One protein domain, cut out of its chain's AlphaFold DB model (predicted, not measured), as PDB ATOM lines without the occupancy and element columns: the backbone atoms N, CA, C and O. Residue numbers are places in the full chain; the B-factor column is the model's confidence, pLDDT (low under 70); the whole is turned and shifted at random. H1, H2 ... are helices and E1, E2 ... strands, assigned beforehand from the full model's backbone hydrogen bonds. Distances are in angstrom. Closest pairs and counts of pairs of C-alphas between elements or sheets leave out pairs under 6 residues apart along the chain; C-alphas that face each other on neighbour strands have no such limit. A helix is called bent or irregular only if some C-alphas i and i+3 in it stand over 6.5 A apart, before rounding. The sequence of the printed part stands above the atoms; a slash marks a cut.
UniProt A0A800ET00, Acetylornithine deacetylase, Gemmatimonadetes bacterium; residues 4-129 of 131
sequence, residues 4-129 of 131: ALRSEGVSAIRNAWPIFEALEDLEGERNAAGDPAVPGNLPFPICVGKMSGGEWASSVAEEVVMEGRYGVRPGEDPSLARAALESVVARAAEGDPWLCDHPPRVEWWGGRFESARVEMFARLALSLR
ATOM      1  N   ALA A   4     223.753 163.746 229.411       82.75
ATOM      2  CA  ALA A   4     223.484 163.862 230.850       82.75
ATOM      3  C   ALA A   4     221.996 163.687 231.226       82.75
ATOM      4  O   ALA A   4     221.694 163.328 232.357       82.75
ATOM      5  N   LEU A   5     221.080 163.899 230.275       89.19
ATOM      6  CA  LEU A   5     219.631 163.740 230.418       89.19
ATOM      7  C   LEU A   5     219.122 162.603 229.520       89.19
ATOM      8  O   LEU A   5     218.025 162.660 228.970       89.19
ATOM      9  N   ARG A   6     219.930 161.548 229.325       88.69
ATOM     10  CA  ARG A   6     219.611 160.470 228.371       88.69
ATOM     11  C   ARG A   6     218.270 159.776 228.623       88.69
ATOM     12  O   ARG A   6     217.726 159.201 227.694       88.69
ATOM     13  N   SER A   7     217.768 159.790 229.859       90.44
ATOM     14  CA  SER A   7     216.465 159.219 230.230       90.44
ATOM     15  C   SER A   7     215.280 159.973 229.627       90.44
ATOM     16  O   SER A   7     214.186 159.427 229.581       90.44
ATOM     17  N   GLU A   8     215.490 161.207 229.172       92.81
ATOM     18  CA  GLU A   8     214.479 162.031 228.501       92.81
ATOM     19  C   GLU A   8     214.465 161.813 226.978       92.81
ATOM     20  O   GLU A   8     213.668 162.422 226.272       92.81
ATOM     21  N   GLY A   9     215.367 160.979 226.447       92.38
ATOM     22  CA  GLY A   9     215.470 160.684 225.021       92.38
ATOM     23  C   GLY A   9     215.369 159.196 224.715       92.38
ATOM     24  O   GLY A   9     215.491 158.340 225.591       92.38
ATOM     25  N   VAL A  10     215.211 158.896 223.429       94.81
ATOM     26  CA  VAL A  10     215.221 157.533 222.902       94.81
ATOM     27  C   VAL A  10     216.393 157.391 221.943       94.81
ATOM     28  O   VAL A  10     216.621 158.263 221.112       94.81
ATOM     29  N   SER A  11     217.185 156.335 222.117       96.06
ATOM     30  CA  SER A  11     218.424 156.132 221.366       96.06
ATOM     31  C   SER A  11     218.174 155.262 220.143       96.06
ATOM     32  O   SER A  11     217.912 154.068 220.293       96.06
ATOM     33  N   ALA A  12     218.356 155.823 218.947       95.69
ATOM     34  CA  ALA A  12     218.283 155.067 217.698       95.69
ATOM     35  C   ALA A  12     219.307 153.917 217.650       95.69
ATOM     36  O   ALA A  12     218.992 152.836 217.165       95.69
ATOM     37  N   ILE A  13     220.495 154.098 218.244       95.56
ATOM     38  CA  ILE A  13     221.507 153.032 218.378       95.56
ATOM     39  C   ILE A  13     220.984 151.873 219.218       95.56
ATOM     40  O   ILE A  13     221.175 150.717 218.856       95.56
ATOM     41  N   ARG A  14     220.301 152.162 220.330       95.12
ATOM     42  CA  ARG A  14     219.726 151.105 221.166       95.12
ATOM     43  C   ARG A  14     218.594 150.388 220.436       95.12
ATOM     44  O   ARG A  14     218.512 149.169 220.503       95.12
ATOM     45  N   ASN A  15     217.761 151.141 219.729       96.56
ATOM     46  CA  ASN A  15     216.609 150.598 219.022       96.56
ATOM     47  C   ASN A  15     217.000 149.813 217.760       96.56
ATOM     48  O   ASN A  15     216.241 148.963 217.312       96.56
ATOM     49  N   ALA A  16     218.194 150.034 217.204       97.00
ATOM     50  CA  ALA A  16     218.713 149.215 216.111       97.00
ATOM     51  C   ALA A  16     219.021 147.770 216.544       97.00
ATOM     52  O   ALA A  16     218.974 146.870 215.712       97.00
ATOM     53  N   TRP A  17     219.304 147.536 217.831       96.25
ATOM     54  CA  TRP A  17     219.688 146.225 218.361       96.25
ATOM     55  C   TRP A  17     218.641 145.122 218.131       96.25
ATOM     56  O   TRP A  17     218.981 144.146 217.466       96.25
ATOM     57  N   PRO A  18     217.373 145.259 218.575       97.25
ATOM     58  CA  PRO A  18     216.364 144.222 218.339       97.25
ATOM     59  C   PRO A  18     216.099 143.975 216.849       97.25
ATOM     60  O   PRO A  18     215.765 142.863 216.453       97.25
ATOM     61  N   ILE A  19     216.270 144.994 216.001       98.31
ATOM     62  CA  ILE A  19     216.141 144.833 214.549       98.31
ATOM     63  C   ILE A  19     217.315 144.023 213.992       98.31
ATOM     64  O   ILE A  19     217.103 143.144 213.163       98.31
ATOM     65  N   PHE A  20     218.540 144.299 214.442       98.12
ATOM     66  CA  PHE A  20     219.726 143.547 214.043       98.12
ATOM     67  C   PHE A  20     219.618 142.068 214.449       98.12
ATOM     68  O   PHE A  20     219.790 141.207 213.591       98.12
ATOM     69  N   GLU A  21     219.237 141.779 215.698       98.12
ATOM     70  CA  GLU A  21     219.020 140.404 216.181       98.12
ATOM     71  C   GLU A  21     217.955 139.676 215.351       98.12
ATOM     72  O   GLU A  21     218.178 138.559 214.892       98.12
ATOM     73  N   ALA A  22     216.831 140.333 215.053       98.44
ATOM     74  CA  ALA A  22     215.779 139.737 214.234       98.44
ATOM     75  C   ALA A  22     216.249 139.397 212.804       98.44
ATOM     76  O   ALA A  22     215.776 138.430 212.201       98.44
ATOM     77  N   LEU A  23     217.181 140.173 212.240       98.38
ATOM     78  CA  LEU A  23     217.785 139.869 210.939       98.38
ATOM     79  C   LEU A  23     218.747 138.672 211.011       98.38
ATOM     80  O   LEU A  23     218.780 137.888 210.059       98.38
ATOM     81  N   GLU A  24     219.491 138.512 212.109       97.75
ATOM     82  CA  GLU A  24     220.327 137.326 212.354       97.75
ATOM     83  C   GLU A  24     219.468 136.067 212.542       97.75
ATOM     84  O   GLU A  24     219.753 135.027 211.944       97.75
ATOM     85  N   ASP A  25     218.356 136.172 213.272       98.19
ATOM     86  CA  ASP A  25     217.391 135.079 213.427       98.19
ATOM     87  C   ASP A  25     216.800 134.666 212.072       98.19
ATOM     88  O   ASP A  25     216.781 133.482 211.728       98.19
ATOM     89  N   LEU A  26     216.398 135.641 211.245       98.00
ATOM     90  CA  LEU A  26     215.927 135.378 209.884       98.00
ATOM     91  C   LEU A  26     217.002 134.688 209.033       98.00
ATOM     92  O   LEU A  26     216.681 133.806 208.234       98.00
ATOM     93  N   GLU A  27     218.274 135.067 209.165       97.44
ATOM     94  CA  GLU A  27     219.367 134.372 208.484       97.44
ATOM     95  C   GLU A  27     219.451 132.908 208.932       97.44
ATOM     96  O   GLU A  27     219.501 132.007 208.084       97.44
ATOM     97  N   GLY A  28     219.422 132.671 210.244       95.94
ATOM     98  CA  GLY A  28     219.443 131.339 210.836       95.94
ATOM     99  C   GLY A  28     218.300 130.469 210.317       95.94
ATOM    100  O   GLY A  28     218.537 129.385 209.780       95.94
ATOM    101  N   GLU A  29     217.067 130.972 210.368       95.56
ATOM    102  CA  GLU A  29     215.877 130.299 209.835       95.56
ATOM    103  C   GLU A  29     216.019 129.978 208.344       95.56
ATOM    104  O   GLU A  29     215.693 128.879 207.879       95.56
ATOM    105  N   ARG A  30     216.543 130.929 207.563       93.25
ATOM    106  CA  ARG A  30     216.712 130.751 206.119       93.25
ATOM    107  C   ARG A  30     217.783 129.729 205.767       93.25
ATOM    108  O   ARG A  30     217.687 129.108 204.704       93.25
ATOM    109  N   ASN A  31     218.771 129.537 206.626       94.25
ATOM    110  CA  ASN A  31     219.882 128.626 206.383       94.25
ATOM    111  C   ASN A  31     219.773 127.305 207.159       94.25
ATOM    112  O   ASN A  31     220.559 126.401 206.890       94.25
ATOM    113  N   ALA A  32     218.769 127.135 208.027       93.25
ATOM    114  CA  ALA A  32     218.593 125.949 208.870       93.25
ATOM    115  C   ALA A  32     218.570 124.619 208.091       93.25
ATOM    116  O   ALA A  32     219.067 123.605 208.575       93.25
ATOM    117  N   ALA A  33     218.013 124.619 206.875       88.75
ATOM    118  CA  ALA A  33     217.965 123.438 206.008       88.75
ATOM    119  C   ALA A  33     219.211 123.260 205.110       88.75
ATOM    120  O   ALA A  33     219.371 122.204 204.496       88.75
ATOM    121  N   GLY A  34     220.077 124.275 205.009       88.44
ATOM    122  CA  GLY A  34     221.171 124.336 204.035       88.44
ATOM    123  C   GLY A  34     220.706 124.328 202.567       88.44
ATOM    124  O   GLY A  34     219.517 124.424 202.263       88.44
ATOM    125  N   ASP A  35     221.658 124.215 201.637       87.75
ATOM    126  CA  ASP A  35     221.406 123.896 200.223       87.75
ATOM    127  C   ASP A  35     222.602 123.092 199.676       87.75
ATOM    128  O   ASP A  35     223.688 123.653 199.537       87.75
ATOM    129  N   PRO A  36     222.435 121.799 199.330       85.69
ATOM    130  CA  PRO A  36     223.512 120.977 198.771       85.69
ATOM    131  C   PRO A  36     224.126 121.523 197.472       85.69
ATOM    132  O   PRO A  36     225.223 121.116 197.094       85.69
ATOM    133  N   ALA A  37     223.418 122.406 196.759       83.62
ATOM    134  CA  ALA A  37     223.885 123.018 195.521       83.62
ATOM    135  C   ALA A  37     224.757 124.266 195.745       83.62
ATOM    136  O   ALA A  37     225.369 124.748 194.790       83.62
ATOM    137  N   VAL A  38     224.817 124.797 196.970       82.31
ATOM    138  CA  VAL A  38     225.582 126.000 197.305       82.31
ATOM    139  C   VAL A  38     226.684 125.627 198.305       82.31
ATOM    140  O   VAL A  38     226.392 125.072 199.360       82.31
ATOM    141  N   PRO A  39     227.965 125.896 198.000       78.19
ATOM    142  CA  PRO A  39     229.060 125.547 198.897       78.19
ATOM    143  C   PRO A  39     229.056 126.402 200.175       78.19
ATOM    144  O   PRO A  39     228.815 127.607 200.126       78.19
ATOM    145  N   GLY A  40     229.420 125.783 201.300       81.81
ATOM    146  CA  GLY A  40     229.546 126.436 202.608       81.81
ATOM    147  C   GLY A  40     228.356 126.195 203.541       81.81
ATOM    148  O   GLY A  40     227.363 125.582 203.167       81.81
ATOM    149  N   ASN A  41     228.476 126.682 204.778       81.88
ATOM    150  CA  ASN A  41     227.476 126.457 205.835       81.88
ATOM    151  C   ASN A  41     226.374 127.528 205.869       81.88
ATOM    152  O   ASN A  41     225.441 127.417 206.656       81.88
ATOM    153  N   LEU A  42     226.493 128.567 205.036       90.62
ATOM    154  CA  LEU A  42     225.599 129.722 205.016       90.62
ATOM    155  C   LEU A  42     225.268 130.108 203.563       90.62
ATOM    156  O   LEU A  42     225.787 131.098 203.044       90.62
ATOM    157  N   PRO A  43     224.482 129.280 202.853       91.69
ATOM    158  CA  PRO A  43     224.222 129.447 201.422       91.69
ATOM    159  C   PRO A  43     223.450 130.726 201.064       91.69
ATOM    160  O   PRO A  43     223.601 131.249 199.957       91.69
ATOM    161  N   PHE A  44     222.667 131.275 201.996       93.94
ATOM    162  CA  PHE A  44     221.825 132.458 201.790       93.94
ATOM    163  C   PHE A  44     222.059 133.521 202.875       93.94
ATOM    164  O   PHE A  44     221.165 133.763 203.688       93.94
ATOM    165  N   PRO A  45     223.239 134.170 202.911       94.56
ATOM    166  CA  PRO A  45     223.554 135.090 203.998       94.56
ATOM    167  C   PRO A  45     222.710 136.369 203.956       94.56
ATOM    168  O   PRO A  45     222.555 136.967 202.882       94.56
ATOM    169  N   ILE A  46     222.270 136.835 205.118       97.00
ATOM    170  CA  ILE A  46     221.795 138.196 205.372       97.00
ATOM    171  C   ILE A  46     222.879 138.875 206.197       97.00
ATOM    172  O   ILE A  46     223.159 138.485 207.319       97.00
ATOM    173  N   CYS A  47     223.511 139.898 205.638       94.88
ATOM    174  CA  CYS A  47     224.640 140.547 206.295       94.88
ATOM    175  C   CYS A  47     224.420 142.049 206.321       94.88
ATOM    176  O   CYS A  47     224.326 142.668 205.260       94.88
ATOM    177  N   VAL A  48     224.378 142.629 207.520       96.75
ATOM    178  CA  VAL A  48     224.505 144.075 207.723       96.75
ATOM    179  C   VAL A  48     225.995 144.411 207.670       96.75
ATOM    180  O   VAL A  48     226.741 144.166 208.613       96.75
ATOM    181  N   GLY A  49     226.444 144.912 206.522       95.25
ATOM    182  CA  GLY A  49     227.857 145.198 206.260       95.25
ATOM    183  C   GLY A  49     228.287 146.603 206.677       95.25
ATOM    184  O   GLY A  49     229.482 146.876 206.778       95.25
ATOM    185  N   LYS A  50     227.328 147.504 206.907       96.06
ATOM    186  CA  LYS A  50     227.574 148.870 207.364       96.06
ATOM    187  C   LYS A  50     226.459 149.312 208.304       96.06
ATOM    188  O   LYS A  50     225.283 149.085 208.043       96.06
ATOM    189  N   MET A  51     226.850 149.961 209.392       96.25
ATOM    190  CA  MET A  51     225.950 150.612 210.334       96.25
ATOM    191  C   MET A  51     226.536 151.980 210.671       96.25
ATOM    192  O   MET A  51     227.721 152.085 210.988       96.25
ATOM    193  N   SER A  52     225.725 153.029 210.580       96.31
ATOM    194  CA  SER A  52     226.139 154.397 210.899       96.31
ATOM    195  C   SER A  52     225.017 155.146 211.596       96.31
ATOM    196  O   SER A  52     223.868 155.040 211.179       96.31
ATOM    197  N   GLY A  53     225.348 155.929 212.618       94.38
ATOM    198  CA  GLY A  53     224.392 156.807 213.276       94.38
ATOM    199  C   GLY A  53     224.950 157.482 214.520       94.38
ATOM    200  O   GLY A  53     226.001 157.098 215.037       94.38
ATOM    201  N   GLY A  54     224.215 158.487 214.992       92.50
ATOM    202  CA  GLY A  54     224.669 159.431 216.009       92.50
ATOM    203  C   GLY A  54     225.603 160.510 215.447       92.50
ATOM    204  O   GLY A  54     226.558 160.222 214.738       92.50
ATOM    205  N   GLU A  55     225.341 161.763 215.821       93.25
ATOM    206  CA  GLU A  55     226.102 162.932 215.346       93.25
ATOM    207  C   GLU A  55     227.171 163.400 216.347       93.25
ATOM    208  O   GLU A  55     228.177 164.005 215.983       93.25
ATOM    209  N   TRP A  56     226.959 163.144 217.642       94.94
ATOM    210  CA  TRP A  56     227.827 163.649 218.704       94.94
ATOM    211  C   TRP A  56     227.894 162.691 219.892       94.94
ATOM    212  O   TRP A  56     226.868 162.217 220.376       94.94
ATOM    213  N   ALA A  57     229.101 162.449 220.410       93.31
ATOM    214  CA  ALA A  57     229.355 161.420 221.424       93.31
ATOM    215  C   ALA A  57     228.595 161.629 222.748       93.31
ATOM    216  O   ALA A  57     228.296 160.667 223.450       93.31
ATOM    217  N   SER A  58     228.282 162.880 223.104       93.06
ATOM    218  CA  SER A  58     227.537 163.225 224.321       93.06
ATOM    219  C   SER A  58     226.071 163.577 224.058       93.06
ATOM    220  O   SER A  58     225.463 164.268 224.874       93.06
ATOM    221  N   SER A  59     225.504 163.120 222.942       95.19
ATOM    222  CA  SER A  59     224.086 163.260 222.603       95.19
ATOM    223  C   SER A  59     223.449 161.887 222.421       95.19
ATOM    224  O   SER A  59     224.086 160.941 221.964       95.19
ATOM    225  N   VAL A  60     222.173 161.764 222.778       95.69
ATOM    226  CA  VAL A  60     221.383 160.577 222.429       95.69
ATOM    227  C   VAL A  60     221.202 160.552 220.910       95.69
ATOM    228  O   VAL A  60     220.726 161.538 220.355       95.69
ATOM    229  N   ALA A  61     221.599 159.454 220.260       96.19
ATOM    230  CA  ALA A  61     221.531 159.311 218.808       96.19
ATOM    231  C   ALA A  61     220.082 159.332 218.307       96.19
ATOM    232  O   ALA A  61     219.243 158.585 218.812       96.19
ATOM    233  N   GLU A  62     219.823 160.168 217.304       93.88
ATOM    234  CA  GLU A  62     218.486 160.396 216.741       93.88
ATOM    235  C   GLU A  62     218.192 159.472 215.555       93.88
ATOM    236  O   GLU A  62     217.040 159.118 215.322       93.88
ATOM    237  N   GLU A  63     219.234 159.022 214.852       94.81
ATOM    238  CA  GLU A  63     219.126 158.151 213.684       94.81
ATOM    239  C   GLU A  63     220.252 157.111 213.662       94.81
ATOM    240  O   GLU A  63     221.380 157.376 214.094       94.81
ATOM    241  N   VAL A  64     219.918 155.926 213.147       97.50
ATOM    242  CA  VAL A  64     220.853 154.881 212.729       97.50
ATOM    243  C   VAL A  64     220.364 154.292 211.417       97.50
ATOM    244  O   VAL A  64     219.188 153.973 211.272       97.50
ATOM    245  N   VAL A  65     221.299 154.086 210.496       97.12
ATOM    246  CA  VAL A  65     221.083 153.397 209.228       97.12
ATOM    247  C   VAL A  65     221.886 152.102 209.236       97.12
ATOM    248  O   VAL A  65     223.084 152.106 209.534       97.12
ATOM    249  N   MET A  66     221.218 150.997 208.905       97.75
ATOM    250  CA  MET A  66     221.827 149.690 208.666       97.75
ATOM    251  C   MET A  66     221.747 149.366 207.178       97.75
ATOM    252  O   MET A  66     220.674 149.407 206.581       97.75
ATOM    253  N   GLU A  67     222.882 149.025 206.581       97.19
ATOM    254  CA  GLU A  67     223.010 148.721 205.162       97.19
ATOM    255  C   GLU A  67     223.624 147.332 204.999       97.19
ATOM    256  O   GLU A  67     224.591 146.963 205.677       97.19
ATOM    257  N   GLY A  68     223.069 146.541 204.086       95.12
ATOM    258  CA  GLY A  68     223.424 145.137 204.000       95.12
ATOM    259  C   GLY A  68     223.026 144.448 202.709       95.12
ATOM    260  O   GLY A  68     222.529 145.060 201.766       95.12
ATOM    261  N   ARG A  69     223.262 143.137 202.684       94.50
ATOM    262  CA  ARG A  69     222.835 142.241 201.608       94.50
ATOM    263  C   ARG A  69     221.786 141.265 202.112       94.50
ATOM    264  O   ARG A  69     221.820 140.850 203.266       94.50
ATOM    265  N   TYR A  70     220.963 140.803 201.179       94.62
ATOM    266  CA  TYR A  70     220.008 139.727 201.394       94.62
ATOM    267  C   TYR A  70     220.228 138.609 200.371       94.62
ATOM    268  O   TYR A  70     220.077 138.823 199.167       94.62
ATOM    269  N   GLY A  71     220.600 137.415 200.834       92.94
ATOM    270  CA  GLY A  71     220.752 136.233 199.989       92.94
ATOM    271  C   GLY A  71     219.402 135.635 199.581       92.94
ATOM    272  O   GLY A  71     218.666 135.122 200.425       92.94
ATOM    273  N   VAL A  72     219.092 135.660 198.282       91.38
ATOM    274  CA  VAL A  72     217.882 135.047 197.704       91.38
ATOM    275  C   VAL A  72     218.193 133.625 197.239       91.38
ATOM    276  O   VAL A  72     219.208 133.390 196.576       91.38
ATOM    277  N   ARG A  73     217.325 132.668 197.577       90.88
ATOM    278  CA  ARG A  73     217.491 131.263 197.190       90.88
ATOM    279  C   ARG A  73     217.274 131.081 195.681       90.88
ATOM    280  O   ARG A  73     216.483 131.815 195.083       90.88
ATOM    281  N   PRO A  74     217.923 130.100 195.031       87.62
ATOM    282  CA  PRO A  74     217.605 129.738 193.656       87.62
ATOM    283  C   PRO A  74     216.115 129.420 193.478       87.62
ATOM    284  O   PRO A  74     215.599 128.509 194.122       87.62
ATOM    285  N   GLY A  75     215.437 130.168 192.605       87.00
ATOM    286  CA  GLY A  75     214.004 130.003 192.329       87.00
ATOM    287  C   GLY A  75     213.058 130.627 193.364       87.00
ATOM    288  O   GLY A  75     211.847 130.523 193.199       87.00
ATOM    289  N   GLU A  76     213.576 131.276 194.412       91.00
ATOM    290  CA  GLU A  76     212.762 132.114 195.297       91.00
ATOM    291  C   GLU A  76     212.403 133.423 194.592       91.00
ATOM    292  O   GLU A  76     213.262 134.079 194.003       91.00
ATOM    293  N   ASP A  77     211.132 133.810 194.685       91.75
ATOM    294  CA  ASP A  77     210.662 135.100 194.191       91.75
ATOM    295  C   ASP A  77     211.297 136.236 195.021       91.75
ATOM    296  O   ASP A  77     211.069 136.311 196.237       91.75
ATOM    297  N   PRO A  78     212.061 137.157 194.399       91.44
ATOM    298  CA  PRO A  78     212.673 138.273 195.110       91.44
ATOM    299  C   PRO A  78     211.669 139.166 195.846       91.44
ATOM    300  O   PRO A  78     212.030 139.777 196.847       91.44
ATOM    301  N   SER A  79     210.423 139.277 195.382       92.94
ATOM    302  CA  SER A  79     209.384 140.050 196.071       92.94
ATOM    303  C   SER A  79     208.964 139.397 197.391       92.94
ATOM    304  O   SER A  79     208.843 140.092 198.398       92.94
ATOM    305  N   LEU A  80     208.849 138.066 197.423       95.25
ATOM    306  CA  LEU A  80     208.552 137.313 198.642       95.25
ATOM    307  C   LEU A  80     209.722 137.359 199.628       95.25
ATOM    308  O   LEU A  80     209.508 137.534 200.824       95.25
ATOM    309  N   ALA A  81     210.956 137.275 199.127       94.81
ATOM    310  CA  ALA A  81     212.164 137.445 199.934       94.81
ATOM    311  C   ALA A  81     212.202 138.817 200.635       94.81
ATOM    312  O   ALA A  81     212.488 138.907 201.832       94.81
ATOM    313  N   ARG A  82     211.863 139.889 199.908       95.50
ATOM    314  CA  ARG A  82     211.779 141.247 200.469       95.50
ATOM    315  C   ARG A  82     210.670 141.369 201.505       95.50
ATOM    316  O   ARG A  82     210.936 141.843 202.605       95.50
ATOM    317  N   ALA A  83     209.476 140.870 201.186       97.44
ATOM    318  CA  ALA A  83     208.345 140.866 202.107       97.44
ATOM    319  C   ALA A  83     208.659 140.093 203.401       97.44
ATOM    320  O   ALA A  83     208.228 140.493 204.480       97.44
ATOM    321  N   ALA A  84     209.448 139.015 203.321       97.75
ATOM    322  CA  ALA A  84     209.898 138.276 204.497       97.75
ATOM    323  C   ALA A  84     210.800 139.129 205.407       97.75
ATOM    324  O   ALA A  84     210.574 139.156 206.615       97.75
ATOM    325  N   LEU A  85     211.776 139.856 204.845       98.06
ATOM    326  CA  LEU A  85     212.609 140.782 205.625       98.06
ATOM    327  C   LEU A  85     211.778 141.920 206.223       98.06
ATOM    328  O   LEU A  85     211.888 142.192 207.414       98.06
ATOM    329  N   GLU A  86     210.932 142.560 205.417       98.44
ATOM    330  CA  GLU A  86     210.062 143.655 205.863       98.44
ATOM    331  C   GLU A  86     209.144 143.207 207.005       98.44
ATOM    332  O   GLU A  86     208.994 143.917 207.996       98.44
ATOM    333  N   SER A  87     208.591 141.994 206.914       98.44
ATOM    334  CA  SER A  87     207.758 141.421 207.970       98.44
ATOM    335  C   SER A  87     208.544 141.137 209.250       98.44
ATOM    336  O   SER A  87     208.029 141.381 210.337       98.44
ATOM    337  N   VAL A  88     209.784 140.647 209.154       98.50
ATOM    338  CA  VAL A  88     210.649 140.442 210.329       98.50
ATOM    339  C   VAL A  88     210.962 141.767 211.019       98.50
ATOM    340  O   VAL A  88     210.802 141.865 212.232       98.50
ATOM    341  N   VAL A  89     211.324 142.799 210.252       98.44
ATOM    342  CA  VAL A  89     211.586 144.143 210.788       98.44
ATOM    343  C   VAL A  89     210.334 144.720 211.454       98.44
ATOM    344  O   VAL A  89     210.423 145.240 212.563       98.44
ATOM    345  N   ALA A  90     209.164 144.588 210.820       98.31
ATOM    346  CA  ALA A  90     207.899 145.060 211.380       98.31
ATOM    347  C   ALA A  90     207.550 144.352 212.698       98.31
ATOM    348  O   ALA A  90     207.259 145.017 213.686       98.31
ATOM    349  N   ARG A  91     207.661 143.017 212.759       98.31
ATOM    350  CA  ARG A  91     207.396 142.259 213.996       98.31
ATOM    351  C   ARG A  91     208.373 142.605 215.118       98.31
ATOM    352  O   ARG A  91     207.970 142.694 216.272       98.31
ATOM    353  N   ALA A  92     209.650 142.795 214.790       97.88
ATOM    354  CA  ALA A  92     210.647 143.215 215.769       97.88
ATOM    355  C   ALA A  92     210.333 144.617 216.318       97.88
ATOM    356  O   ALA A  92     210.468 144.849 217.517       97.88
ATOM    357  N   ALA A  93     209.846 145.524 215.465       97.69
ATOM    358  CA  ALA A  93     209.388 146.846 215.877       97.69
ATOM    359  C   ALA A  93     208.133 146.785 216.766       97.69
ATOM    360  O   ALA A  93     208.098 147.440 217.801       97.69
ATOM    361  N   GLU A  94     207.139 145.961 216.422       97.31
ATOM    362  CA  GLU A  94     205.928 145.742 217.233       97.31
ATOM    363  C   GLU A  94     206.241 145.217 218.648       97.31
ATOM    364  O   GLU A  94     205.496 145.484 219.591       97.31
ATOM    365  N   GLY A  95     207.345 144.479 218.810       93.81
ATOM    366  CA  GLY A  95     207.797 143.942 220.096       93.81
ATOM    367  C   GLY A  95     208.479 144.956 221.024       93.81
ATOM    368  O   GLY A  95     208.660 144.657 222.206       93.81
ATOM    369  N   ASP A  96     208.851 146.139 220.527       94.62
ATOM    370  CA  ASP A  96     209.479 147.198 221.320       94.62
ATOM    371  C   ASP A  96     208.503 148.373 221.545       94.62
ATOM    372  O   ASP A  96     207.918 148.885 220.586       94.62
ATOM    373  N   PRO A  97     208.326 148.849 222.797       92.62
ATOM    374  CA  PRO A  97     207.337 149.880 223.113       92.62
ATOM    375  C   PRO A  97     207.480 151.194 222.345       92.62
ATOM    376  O   PRO A  97     206.485 151.887 222.174       92.62
ATOM    377  N   TRP A  98     208.690 151.577 221.927       94.81
ATOM    378  CA  TRP A  98     208.887 152.811 221.167       94.81
ATOM    379  C   TRP A  98     208.855 152.555 219.664       94.81
ATOM    380  O   TRP A  98     208.256 153.332 218.924       94.81
ATOM    381  N   LEU A  99     209.469 151.466 219.195       96.56
ATOM    382  CA  LEU A  99     209.476 151.138 217.767       96.56
ATOM    383  C   LEU A  99     208.092 150.770 217.228       96.56
ATOM    384  O   LEU A  99     207.854 150.987 216.044       96.56
ATOM    385  N   CYS A 100     207.174 150.279 218.063       96.38
ATOM    386  CA  CYS A 100     205.792 150.035 217.650       96.38
ATOM    387  C   CYS A 100     205.129 151.316 217.109       96.38
ATOM    388  O   CYS A 100     204.460 151.283 216.078       96.38
ATOM    389  N   ASP A 101     205.361 152.455 217.768       96.94
ATOM    390  CA  ASP A 101     204.843 153.761 217.336       96.94
ATOM    391  C   ASP A 101     205.762 154.446 216.304       96.94
ATOM    392  O   ASP A 101     205.342 155.348 215.572       96.94
ATOM    393  N   HIS A 102     207.021 154.008 216.219       96.25
ATOM    394  CA  HIS A 102     208.066 154.566 215.362       96.25
ATOM    395  C   HIS A 102     208.780 153.472 214.547       96.25
ATOM    396  O   HIS A 102     209.977 153.231 214.748       96.25
ATOM    397  N   PRO A 103     208.074 152.798 213.621       96.12
ATOM    398  CA  PRO A 103     208.626 151.647 212.922       96.12
ATOM    399  C   PRO A 103     209.807 152.043 212.019       96.12
ATOM    400  O   PRO A 103     209.752 153.084 211.348       96.12
ATOM    401  N   PRO A 104     210.865 151.213 211.940       96.81
ATOM    402  CA  PRO A 104     211.967 151.429 211.012       96.81
ATOM    403  C   PRO A 104     211.498 151.428 209.554       96.81
ATOM    404  O   PRO A 104     210.621 150.660 209.155       96.81
ATOM    405  N   ARG A 105     212.140 152.253 208.725       97.06
ATOM    406  CA  ARG A 105     211.940 152.249 207.273       97.06
ATOM    407  C   ARG A 105     212.880 151.234 206.629       97.06
ATOM    408  O   ARG A 105     214.082 151.275 206.869       97.06
ATOM    409  N   VAL A 106     212.341 150.370 205.772       97.19
ATOM    410  CA  VAL A 106     213.131 149.462 204.930       97.19
ATOM    411  C   VAL A 106     213.178 150.015 203.508       97.19
ATOM    412  O   VAL A 106     212.143 150.349 202.933       97.19
ATOM    413  N   GLU A 107     214.376 150.098 202.933       95.38
ATOM    414  CA  GLU A 107     214.588 150.554 201.560       95.38
ATOM    415  C   GLU A 107     215.421 149.549 200.762       95.38
ATOM    416  O   GLU A 107     216.417 149.012 201.243       95.38
ATOM    417  N   TRP A 108     215.040 149.336 199.502       92.25
ATOM    418  CA  TRP A 108     215.740 148.432 198.587       92.25
ATOM    419  C   TRP A 108     216.471 149.221 197.507       92.25
ATOM    420  O   TRP A 108     215.935 149.474 196.422       92.25
ATOM    421  N   TRP A 109     217.715 149.583 197.782       80.19
ATOM    422  CA  TRP A 109     218.602 150.294 196.863       80.19
ATOM    423  C   TRP A 109     219.814 149.415 196.487       80.19
ATOM    424  O   TRP A 109     220.057 148.379 197.101       80.19
ATOM    425  N   GLY A 110     220.541 149.770 195.423       76.06
ATOM    426  CA  GLY A 110     221.681 148.981 194.930       76.06
ATOM    427  C   GLY A 110     221.330 147.881 193.914       76.06
ATOM    428  O   GLY A 110     220.252 147.873 193.314       76.06
ATOM    429  N   GLY A 111     222.293 146.986 193.660       61.00
ATOM    430  CA  GLY A 111     222.208 145.959 192.615       61.00
ATOM    431  C   GLY A 111     221.127 144.913 192.892       61.00
ATOM    432  O   GLY A 111     221.096 144.303 193.957       61.00
ATOM    433  N   ARG A 112     220.246 144.688 191.913       67.06
ATOM    434  CA  ARG A 112     219.146 143.718 191.984       67.06
ATOM    435  C   ARG A 112     219.410 142.625 190.960       67.06
ATOM    436  O   ARG A 112     219.421 142.904 189.766       67.06
ATOM    437  N   PHE A 113     219.622 141.406 191.434       61.22
ATOM    438  CA  PHE A 113     219.919 140.261 190.583       61.22
ATOM    439  C   PHE A 113     218.940 139.143 190.912       61.22
ATOM    440  O   PHE A 113     218.743 138.818 192.083       61.22
ATOM    441  N   GLU A 114     218.315 138.579 189.886       56.19
ATOM    442  CA  GLU A 114     217.555 137.344 190.044       56.19
ATOM    443  C   GLU A 114     218.515 136.186 190.317       56.19
ATOM    444  O   GLU A 114     219.634 136.141 189.793       56.19
ATOM    445  N   SER A 115     218.087 135.249 191.161       61.34
ATOM    446  CA  SER A 115     218.837 134.021 191.370       61.34
ATOM    447  C   SER A 115     218.665 133.116 190.148       61.34
ATOM    448  O   SER A 115     217.582 132.997 189.579       61.34
ATOM    449  N   ALA A 116     219.742 132.454 189.736       58.59
ATOM    450  CA  ALA A 116     219.707 131.488 188.647       58.59
ATOM    451  C   ALA A 116     220.375 130.188 189.092       58.59
ATOM    452  O   ALA A 116     221.413 130.200 189.753       58.59
ATOM    453  N   ARG A 117     219.786 129.055 188.705       63.16
ATOM    454  CA  ARG A 117     220.393 127.727 188.834       63.16
ATOM    455  C   ARG A 117     220.595 127.163 187.437       63.16
ATOM    456  O   ARG A 117     219.666 127.152 186.637       63.16
ATOM    457  N   VAL A 118     221.799 126.675 187.159       66.69
ATOM    458  CA  VAL A 118     222.102 125.943 185.926       66.69
ATOM    459  C   VAL A 118     222.265 124.474 186.290       66.69
ATOM    460  O   VAL A 118     223.012 124.145 187.211       66.69
ATOM    461  N   GLU A 119     221.563 123.582 185.593       66.81
ATOM    462  CA  GLU A 119     221.762 122.146 185.784       66.81
ATOM    463  C   GLU A 119     223.195 121.755 185.414       66.81
ATOM    464  O   GLU A 119     223.702 122.115 184.350       66.81
ATOM    465  N   MET A 120     223.842 120.962 186.268       55.97
ATOM    466  CA  MET A 120     225.241 120.553 186.089       55.97
ATOM    467  C   MET A 120     225.489 119.763 184.785       55.97
ATOM    468  O   MET A 120     226.626 119.683 184.323       55.97
ATOM    469  N   PHE A 121     224.433 119.224 184.162       57.78
ATOM    470  CA  PHE A 121     224.484 118.519 182.877       57.78
ATOM    471  C   PHE A 121     223.960 119.330 181.688       57.78
ATOM    472  O   PHE A 121     223.905 118.812 180.569       57.78
ATOM    473  N   ALA A 122     223.620 120.608 181.877       58.94
ATOM    474  CA  ALA A 122     223.383 121.495 180.750       58.94
ATOM    475  C   ALA A 122     224.644 121.505 179.868       58.94
ATOM    476  O   ALA A 122     225.757 121.704 180.359       58.94
ATOM    477  N   ARG A 123     224.486 121.266 178.558       52.31
ATOM    478  CA  ARG A 123     225.613 121.062 177.622       52.31
ATOM    479  C   ARG A 123     226.672 122.175 177.678       52.31
ATOM    480  O   ARG A 123     227.847 121.892 177.485       52.31
ATOM    481  N   LEU A 124     226.263 123.405 177.998       59.28
ATOM    482  CA  LEU A 124     227.138 124.567 178.200       59.28
ATOM    483  C   LEU A 124     227.976 124.502 179.494       59.28
ATOM    484  O   LEU A 124     229.148 124.874 179.487       59.28
ATOM    485  N   ALA A 125     227.423 123.988 180.596       55.78
ATOM    486  CA  ALA A 125     228.157 123.826 181.854       55.78
ATOM    487  C   ALA A 125     229.246 122.740 181.742       55.78
ATOM    488  O   ALA A 125     230.333 122.878 182.303       55.78
ATOM    489  N   LEU A 126     228.995 121.689 180.950       53.62
ATOM    490  CA  LEU A 126     229.970 120.624 180.686       53.62
ATOM    491  C   LEU A 126     231.174 121.103 179.857       53.62
ATOM    492  O   LEU A 126     232.282 120.613 180.074       53.62
ATOM    493  N   SER A 127     230.993 122.068 178.946       54.84
ATOM    494  CA  SER A 127     232.101 122.613 178.143       54.84
ATOM    495  C   SER A 127     233.096 123.463 178.940       54.84
ATOM    496  O   SER A 127     234.250 123.553 178.539       54.84
ATOM    497  N   LEU A 128     232.690 124.032 180.080       59.22
ATOM    498  CA  LEU A 128     233.557 124.857 180.937       59.22
ATOM    499  C   LEU A 128     234.353 124.040 181.971       59.22
ATOM    500  O   LEU A 128     235.244 124.576 182.618       59.22
ATOM    501  N   ARG A 129     234.064 122.740 182.118       54.84
ATOM    502  CA  ARG A 129     234.747 121.833 183.061       54.84
ATOM    503  C   ARG A 129     236.083 121.272 182.553       54.84
ATOM    504  O   ARG A 129     236.722 120.510 183.270       54.84
TER     505      ARG A 129
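What this domain is: This is residues 4 to 129 of the 131 residues of the protein "Acetylornithine deacetylase" of Gemmatimonadetes bacterium (UniProt A0A800ET00). A bent hairpin of two antiparallel strands, E1 and E2, packs on long helix H2, which crosses a second, H3; short H1 and H4 lie at opposite ends of this rod, where residues 121 to 129 stick out. The 126 printed residues hold H1, H2, E1, E2, H3, H4 in order; the class is mixed, with under half in named elements. The whole is loose, radius of gyration 18.8 A, spanning 68 by 26 by 24 A.

Where its parts are: E1, residues 46 to 53, bends by 54 degrees at residue 49; E2 is residues 64 to 70. H2, residues 12 to 31, runs 28.8 A from C-alpha 12 at (218.283, 155.067, 217.698). H3, residues 78 to 94, runs 24.3 A to C-alpha 94 at (205.928, 145.742, 217.233). H1, residues 4 to 8, is irregular, C-alphas 4 and 7 being 8.4 A apart; H4 is residues 123 to 127.

How they stand to each other: In hairpin E1 and E2, N 49 and O 67 are within hydrogen-bond range, 2.9 A. The closest C-alphas of H2 and E1, Glu 27 and Ile 46, are 5.5 A apart. H2 touches H3 with residues 18 to 26 alone, closest C-alphas Ile 19 and Ala 92, 5.9 A, at a steep tilt of 45 degrees, opposite ways. Every O i to N i+4 pair is within range in H3 and H4, 13 of 16 in H2, 0 of 1 in H1, where 1 of 2 O i to N i+3 pairs is.

The domain as a whole: The C-alphas farthest apart, Ala 4 and Arg 123, are 68.3 A apart. The printed part has no cut; links H2 to E1 and H3 to H4 are long. Residues 111 to 129 have pLDDT under 70.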